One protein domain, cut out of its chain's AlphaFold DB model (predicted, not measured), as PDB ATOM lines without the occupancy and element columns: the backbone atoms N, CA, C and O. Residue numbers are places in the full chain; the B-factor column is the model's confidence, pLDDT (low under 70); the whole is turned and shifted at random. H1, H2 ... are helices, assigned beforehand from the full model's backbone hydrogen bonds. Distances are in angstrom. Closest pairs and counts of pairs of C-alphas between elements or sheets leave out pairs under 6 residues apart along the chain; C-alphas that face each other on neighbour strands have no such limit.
ATOM      1  N   ALA A  10      11.517 103.176  23.335       95.19
ATOM      2  CA  ALA A  10      12.217 102.065  23.976       95.19
ATOM      3  C   ALA A  10      11.427 101.374  25.105       95.19
ATOM      4  O   ALA A  10      11.839 100.311  25.561       95.19
ATOM      5  N   ARG A  11      10.298 101.937  25.572       93.06
ATOM      6  CA  ARG A  11       9.425 101.246  26.538       93.06
ATOM      7  C   ARG A  11       8.736 100.041  25.912       93.06
ATOM      8  O   ARG A  11       8.525  99.044  26.594       93.06
ATOM      9  N   CYS A  12       8.387 100.143  24.632       94.75
ATOM     10  CA  CYS A  12       7.654  99.103  23.917       94.75
ATOM     11  C   CYS A  12       8.541  98.343  22.936       94.75
ATOM     12  O   CYS A  12       8.348  97.141  22.780       94.75
ATOM     13  N   HIS A  13       9.495  99.026  22.303       96.19
ATOM     14  CA  HIS A  13      10.341  98.469  21.254       96.19
ATOM     15  C   HIS A  13      11.760  98.200  21.732       96.19
ATOM     16  O   HIS A  13      12.283  98.892  22.611       96.19
ATOM     17  N   ARG A  14      12.399  97.244  21.062       96.19
ATOM     18  CA  ARG A  14      13.778  96.845  21.311       96.19
ATOM     19  C   ARG A  14      14.696  97.242  20.161       96.19
ATOM     20  O   ARG A  14      14.294  97.196  19.001       96.19
ATOM     21  N   ILE A  15      15.929  97.593  20.509       96.38
ATOM     22  CA  ILE A  15      17.089  97.620  19.618       96.38
ATOM     23  C   ILE A  15      18.166  96.762  20.282       96.38
ATOM     24  O   ILE A  15      18.568  97.033  21.413       96.38
ATOM     25  N   GLU A  16      18.614  95.737  19.574       93.31
ATOM     26  CA  GLU A  16      19.502  94.678  20.048       93.31
ATOM     27  C   GLU A  16      18.955  94.055  21.342       93.31
ATOM     28  O   GLU A  16      17.879  93.457  21.335       93.31
ATOM     29  N   ASP A  17      19.642  94.237  22.468       93.31
ATOM     30  CA  ASP A  17      19.215  93.737  23.777       93.31
ATOM     31  C   ASP A  17      18.605  94.822  24.685       93.31
ATOM     32  O   ASP A  17      18.315  94.567  25.854       93.31
ATOM     33  N   HIS A  18      18.353  96.024  24.155       94.44
ATOM     34  CA  HIS A  18      17.886  97.175  24.928       94.44
ATOM     35  C   HIS A  18      16.459  97.594  24.558       94.44
ATOM     36  O   HIS A  18      16.171  97.905  23.401       94.44
ATOM     37  N   GLY A  19      15.582  97.688  25.561       94.12
ATOM     38  CA  GLY A  19      14.205  98.177  25.423       94.12
ATOM     39  C   GLY A  19      13.136  97.119  25.710       94.12
ATOM     40  O   GLY A  19      13.413  96.066  26.287       94.12
ATOM     41  N   GLY A  20      11.896  97.434  25.341       93.00
ATOM     42  CA  GLY A  20      10.717  96.603  25.585       93.00
ATOM     43  C   GLY A  20      10.471  95.543  24.514       93.00
ATOM     44  O   GLY A  20      10.996  95.617  23.409       93.00
ATOM     45  N   LYS A  21       9.637  94.553  24.844       92.12
ATOM     46  CA  LYS A  21       9.256  93.441  23.949       92.12
ATOM     47  C   LYS A  21       7.756  93.418  23.634       92.12
ATOM     48  O   LYS A  21       7.212  92.367  23.322       92.12
ATOM     49  N   ILE A  22       7.091  94.561  23.797       94.06
ATOM     50  CA  ILE A  22       5.653  94.699  23.541       94.06
ATOM     51  C   ILE A  22       5.441  94.897  22.038       94.06
ATOM     52  O   ILE A  22       4.681  94.175  21.407       94.06
ATOM     53  N   GLY A  23       6.142  95.874  21.463       93.56
ATOM     54  CA  GLY A  23       6.150  96.125  20.029       93.56
ATOM     55  C   GLY A  23       7.200  95.286  19.295       93.56
ATOM     56  O   GLY A  23       7.984  94.566  19.922       93.56
ATOM     57  N   PRO A  24       7.257  95.399  17.957       94.50
ATOM     58  CA  PRO A  24       8.273  94.745  17.148       94.50
ATOM     59  C   PRO A  24       9.687  95.130  17.572       94.50
ATOM     60  O   PRO A  24       9.961  96.271  17.958       94.50
ATOM     61  N   ASP A  25      10.586  94.163  17.426       95.75
ATOM     62  CA  ASP A  25      12.019  94.391  17.480       95.75
ATOM     63  C   ASP A  25      12.446  95.232  16.271       95.75
ATOM     64  O   ASP A  25      12.158  94.879  15.126       95.75
ATOM     65  N   LEU A  26      13.101  96.362  16.529       96.81
ATOM     66  CA  LEU A  26      13.489  97.323  15.503       96.81
ATOM     67  C   LEU A  26      14.979  97.233  15.138       96.81
ATOM     68  O   LEU A  26      15.478  98.081  14.399       96.81
ATOM     69  N   SER A  27      15.701  96.222  15.634       96.62
ATOM     70  CA  SER A  27      17.149  96.045  15.415       96.62
ATOM     71  C   SER A  27      17.542  95.955  13.944       96.62
ATOM     72  O   SER A  27      18.659  96.316  13.584       96.62
ATOM     73  N   THR A  28      16.626  95.470  13.110       95.94
ATOM     74  CA  THR A  28      16.819  95.240  11.672       95.94
ATOM     75  C   THR A  28      15.715  95.892  10.838       95.94
ATOM     76  O   THR A  28      15.440  95.483   9.707       95.94
ATOM     77  N   ILE A  29      15.032  96.902  11.397       95.44
ATOM     78  CA  ILE A  29      13.810  97.459  10.804       95.44
ATOM     79  C   ILE A  29      14.030  98.042   9.405       95.44
ATOM     80  O   ILE A  29      13.123  97.980   8.577       95.44
ATOM     81  N   ALA A  30      15.234  98.529   9.097       93.94
ATOM     82  CA  ALA A  30      15.551  99.090   7.787       93.94
ATOM     83  C   ALA A  30      15.507  98.043   6.656       93.94
ATOM     84  O   ALA A  30      15.364  98.409   5.492       93.94
ATOM     85  N   ARG A  31      15.557  96.738   6.978       94.19
ATOM     86  CA  ARG A  31      15.340  95.661   5.993       94.19
ATOM     87  C   ARG A  31      13.867  95.455   5.638       94.19
ATOM     88  O   ARG A  31      13.579  94.888   4.589       94.19
ATOM     89  N   ALA A  32      12.954  95.852   6.524       90.06
ATOM     90  CA  ALA A  32      11.524  95.562   6.417       90.06
ATOM     91  C   ALA A  32      10.664  96.802   6.127       90.06
ATOM     92  O   ALA A  32       9.540  96.661   5.648       90.06
ATOM     93  N   ALA A  33      11.162  98.006   6.421       92.75
ATOM     94  CA  ALA A  33      10.430  99.253   6.252       92.75
ATOM     95  C   ALA A  33      11.336 100.362   5.710       92.75
ATOM     96  O   ALA A  33      12.441 100.588   6.205       92.75
ATOM     97  N   ASP A  34      10.831 101.092   4.717       94.62
ATOM     98  CA  ASP A  34      11.466 102.307   4.226       94.62
ATOM     99  C   ASP A  34      11.118 103.526   5.101       94.62
ATOM    100  O   ASP A  34      10.377 103.459   6.088       94.62
ATOM    101  N   ARG A  35      11.671 104.682   4.726       95.12
ATOM    102  CA  ARG A  35      11.467 105.937   5.451       95.12
ATOM    103  C   ARG A  35       9.995 106.332   5.546       95.12
ATOM    104  O   ARG A  35       9.585 106.839   6.590       95.12
ATOM    105  N   GLU A  36       9.232 106.172   4.468       95.56
ATOM    106  CA  GLU A  36       7.823 106.562   4.447       95.56
ATOM    107  C   GLU A  36       7.023 105.656   5.376       95.56
ATOM    108  O   GLU A  36       6.273 106.152   6.215       95.56
ATOM    109  N   LYS A  37       7.248 104.343   5.306       94.88
ATOM    110  CA  LYS A  37       6.594 103.374   6.179       94.88
ATOM    111  C   LYS A  37       6.874 103.660   7.652       94.88
ATOM    112  O   LYS A  37       5.930 103.722   8.434       94.88
ATOM    113  N   LEU A  38       8.136 103.896   8.016       94.94
ATOM    114  CA  LEU A  38       8.525 104.246   9.386       94.94
ATOM    115  C   LEU A  38       7.853 105.535   9.864       94.94
ATOM    116  O   LEU A  38       7.307 105.578  10.963       94.94
ATOM    117  N   MET A  39       7.862 106.574   9.030       95.56
ATOM    118  CA  MET A  39       7.213 107.845   9.341       95.56
ATOM    119  C   MET A  39       5.717 107.655   9.595       95.56
ATOM    120  O   MET A  39       5.189 108.149  10.586       95.56
ATOM    121  N   GLN A  40       5.049 106.900   8.727       95.44
ATOM    122  CA  GLN A  40       3.623 106.624   8.837       95.44
ATOM    123  C   GLN A  40       3.290 105.790  10.075       95.44
ATOM    124  O   GLN A  40       2.296 106.075  10.729       95.44
ATOM    125  N   SER A  41       4.122 104.812  10.441       95.25
ATOM    126  CA  SER A  41       3.941 104.047  11.682       95.25
ATOM    127  C   SER A  41       4.050 104.914  12.936       95.25
ATOM    128  O   SER A  41       3.364 104.634  13.911       95.25
ATOM    129  N   VAL A  42       4.891 105.955  12.931       94.38
ATOM    130  CA  VAL A  42       5.011 106.854  14.091       94.38
ATOM    131  C   VAL A  42       3.876 107.875  14.145       94.38
ATOM    132  O   VAL A  42       3.338 108.101  15.220       94.38
ATOM    133  N   LEU A  43       3.507 108.468  13.005       95.38
ATOM    134  CA  LEU A  43       2.457 109.494  12.937       95.38
ATOM    135  C   LEU A  43       1.041 108.913  13.024       95.38
ATOM    136  O   LEU A  43       0.123 109.583  13.478       95.38
ATOM    137  N   HIS A  44       0.853 107.681  12.548       96.50
ATOM    138  CA  HIS A  44      -0.447 107.021  12.457       96.50
ATOM    139  C   HIS A  44      -0.333 105.544  12.871       96.50
ATOM    140  O   HIS A  44      -0.502 104.643  12.037       96.50
ATOM    141  N   PRO A  45      -0.048 105.266  14.155       95.19
ATOM    142  CA  PRO A  45       0.211 103.913  14.649       95.19
ATOM    143  C   PRO A  45      -0.973 102.955  14.475       95.19
ATOM    144  O   PRO A  45      -0.767 101.748  14.369       95.19
ATOM    145  N   SER A  46      -2.201 103.478  14.414       96.50
ATOM    146  CA  SER A  46      -3.422 102.685  14.214       96.50
ATOM    147  C   SER A  46      -3.757 102.421  12.739       96.50
ATOM    148  O   SER A  46      -4.676 101.663  12.441       96.50
ATOM    149  N   PRO A 108       0.999 104.468  21.195       92.38
ATOM    150  CA  PRO A 108       0.232 105.693  21.412       92.38
ATOM    151  C   PRO A 108       0.177 106.592  20.176       92.38
ATOM    152  O   PRO A 108       1.185 106.772  19.496       92.38
ATOM    153  N   GLU A 109      -0.978 107.207  19.929       92.88
ATOM    154  CA  GLU A 109      -1.122 108.322  18.984       92.88
ATOM    155  C   GLU A 109      -0.411 109.581  19.517       92.88
ATOM    156  O   GLU A 109      -0.284 109.776  20.730       92.88
ATOM    157  N   GLY A 110       0.017 110.470  18.617       92.31
ATOM    158  CA  GLY A 110       0.547 111.785  18.985       92.31
ATOM    159  C   GLY A 110       1.943 111.774  19.616       92.31
ATOM    160  O   GLY A 110       2.293 112.717  20.329       92.31
ATOM    161  N   LEU A 111       2.745 110.729  19.384       90.94
ATOM    162  CA  LEU A 111       4.135 110.633  19.863       90.94
ATOM    163  C   LEU A 111       5.016 111.767  19.320       90.94
ATOM    164  O   LEU A 111       5.953 112.213  19.981       90.94
ATOM    165  N   GLU A 112       4.698 112.256  18.126       89.94
ATOM    166  CA  GLU A 112       5.344 113.386  17.472       89.94
ATOM    167  C   GLU A 112       5.138 114.712  18.203       89.94
ATOM    168  O   GLU A 112       5.967 115.605  18.063       89.94
ATOM    169  N   ASN A 113       4.111 114.840  19.049       91.81
ATOM    170  CA  ASN A 113       3.884 116.062  19.826       91.81
ATOM    171  C   ASN A 113       4.995 116.318  20.858       91.81
ATOM    172  O   ASN A 113       5.191 117.452  21.290       91.81
ATOM    173  N   ALA A 114       5.733 115.273  21.248       90.12
ATOM    174  CA  ALA A 114       6.898 115.367  22.123       90.12
ATOM    175  C   ALA A 114       8.221 115.570  21.355       90.12
ATOM    176  O   ALA A 114       9.292 115.564  21.964       90.12
ATOM    177  N   LEU A 115       8.166 115.709  20.026       90.94
ATOM    178  CA  LEU A 115       9.323 115.783  19.139       90.94
ATOM    179  C   LEU A 115       9.351 117.118  18.398       90.94
ATOM    180  O   LEU A 115       8.358 117.556  17.823       90.94
ATOM    181  N   THR A 116      10.525 117.740  18.308       94.81
ATOM    182  CA  THR A 116      10.739 118.736  17.254       94.81
ATOM    183  C   THR A 116      10.842 118.043  15.891       94.81
ATOM    184  O   THR A 116      11.115 116.845  15.790       94.81
ATOM    185  N   VAL A 117      10.711 118.810  14.804       94.62
ATOM    186  CA  VAL A 117      10.956 118.292  13.444       94.62
ATOM    187  C   VAL A 117      12.362 117.691  13.323       94.62
ATOM    188  O   VAL A 117      12.551 116.691  12.630       94.62
ATOM    189  N   GLN A 118      13.349 118.280  14.003       95.19
ATOM    190  CA  GLN A 118      14.713 117.766  14.008       95.19
ATOM    191  C   GLN A 118      14.800 116.436  14.768       95.19
ATOM    192  O   GLN A 118      15.326 115.472  14.215       95.19
ATOM    193  N   ASP A 119      14.190 116.335  15.951       94.56
ATOM    194  CA  ASP A 119      14.167 115.089  16.729       94.56
ATOM    195  C   ASP A 119      13.499 113.945  15.965       94.56
ATOM    196  O   ASP A 119      13.964 112.804  15.998       94.56
ATOM    197  N   PHE A 120      12.413 114.247  15.251       94.94
ATOM    198  CA  PHE A 120      11.713 113.269  14.431       94.94
ATOM    199  C   PHE A 120      12.568 112.798  13.249       94.94
ATOM    200  O   PHE A 120      12.656 111.599  12.977       94.94
ATOM    201  N   ARG A 121      13.271 113.715  12.571       95.19
ATOM    202  CA  ARG A 121      14.226 113.356  11.510       95.19
ATOM    203  C   ARG A 121      15.362 112.489  12.039       95.19
ATOM    204  O   ARG A 121      15.715 111.509  11.383       95.19
ATOM    205  N   ASP A 122      15.897 112.822  13.207       95.25
ATOM    206  CA  ASP A 122      16.991 112.082  13.832       95.25
ATOM    207  C   ASP A 122      16.534 110.698  14.308       95.25
ATOM    208  O   ASP A 122      17.278 109.726  14.176       95.25
ATOM    209  N   LEU A 123      15.289 110.567  14.783       95.06
ATOM    210  CA  LEU A 123      14.665 109.276  15.076       95.06
ATOM    211  C   LEU A 123      14.570 108.402  13.819       95.06
ATOM    212  O   LEU A 123      14.996 107.248  13.848       95.06
ATOM    213  N   LEU A 124      14.049 108.938  12.712       95.44
ATOM    214  CA  LEU A 124      13.940 108.182  11.462       95.44
ATOM    215  C   LEU A 124      15.318 107.798  10.916       95.44
ATOM    216  O   LEU A 124      15.517 106.651  10.526       95.44
ATOM    217  N   ALA A 125      16.281 108.724  10.924       95.94
ATOM    218  CA  ALA A 125      17.651 108.442  10.505       95.94
ATOM    219  C   ALA A 125      18.285 107.338  11.364       95.94
ATOM    220  O   ALA A 125      18.900 106.419  10.832       95.94
ATOM    221  N   PHE A 126      18.084 107.384  12.683       95.56
ATOM    222  CA  PHE A 126      18.552 106.350  13.599       95.56
ATOM    223  C   PHE A 126      17.985 104.966  13.251       95.56
ATOM    224  O   PHE A 126      18.751 104.002  13.189       95.56
ATOM    225  N   LEU A 127      16.677 104.865  12.991       95.81
ATOM    226  CA  LEU A 127      16.012 103.607  12.625       95.81
ATOM    227  C   LEU A 127      16.451 103.094  11.245       95.81
ATOM    228  O   LEU A 127      16.677 101.901  11.082       95.81
ATOM    229  N   LEU A 128      16.651 103.982  10.270       95.62
ATOM    230  CA  LEU A 128      17.098 103.614   8.917       95.62
ATOM    231  C   LEU A 128      18.537 103.075   8.868       95.62
ATOM    232  O   LEU A 128      18.925 102.444   7.890       95.62
ATOM    233  N   LEU A 129      19.330 103.296   9.916       94.62
ATOM    234  CA  LEU A 129      20.668 102.717  10.052       94.62
ATOM    235  C   LEU A 129      20.656 101.305  10.673       94.62
ATOM    236  O   LEU A 129      21.720 100.712  10.839       94.62
ATOM    237  N   ARG A 130      19.485 100.768  11.047       93.56
ATOM    238  CA  ARG A 130      19.327  99.463  11.713       93.56
ATOM    239  C   ARG A 130      19.018  98.358  10.704       93.56
ATOM    240  O   ARG A 130      17.855  98.118  10.387       93.56
TER     241      ARG A 130
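AT A GLANCE: This is residues 10 to 46 and 108 to 130 of the 131 residues of the protein "Cytochrome c domain-containing protein" of Verrucomicrobia bacterium (UniProt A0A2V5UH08). A long looping stretch without a named element, residues 10 to 34, makes one end of the model, and a small group of three helices makes the other. H1 and H3 form a wide V, meeting where H1 begins and along the later part of H3, and short H2 lies near the V's open side, by the end of H1 and the early part of H3. The printed part has 60 residues with three named helices, in the order H1, H2, H3, and no named strand; the class is all helix, though under half of the residues, 25 of 60, are in named elements. The whole is compact, with a radius of gyration of the C-alphas of 11.1 A and a rounded outline of 27 by 20 by 20 A.

HOW THE PARTS SIT: After residues 10 to 34 comes H1, residues 35 to 43, which touches H2, residues 111 to 114; their closest C-alphas, of Leu 43 and Glu 112, are 6.6 A apart. H1 also touches H3, residues 117 to 128, with residues 124 to 128 of H3 alone; the closest C-alphas, of Arg 35 and Leu 124, are 6.9 A apart. H1 and H3 run opposite ways at a steep tilt of 56 degrees. H2 and H3 are close but not clearly touching, with the C-alphas of Glu 112 and Phe 120 closest at 7.1 A. In H1 and H3 every O i to N i+4 pair is within hydrogen-bond range; H2 is too short for such a pair, and its one O i to N i+3 pair is within range.

IN THESE COORDINATES: H1 runs 12.2 A from C-alpha 35 at (11.467, 105.937, 5.451) to C-alpha 43. H2 spans 5.9 A from Leu 111 to Ala 114. H3, the longest, runs 16.5 A from Val 117 to C-alpha 128 at (17.098, 103.614, 8.917).

THE WHOLE: The C-alphas farthest apart, of Asp 17 and Val 117, are 27.9 A apart. Residues 47 to 107 are not printed; C-alphas 46 and 108 are 8.6 A apart across the cut, which lies in the link from H1 to H2. The link from H2 to H3 is tight. Mean pLDDT of the printed part is 94.4, and no printed residue is under 70.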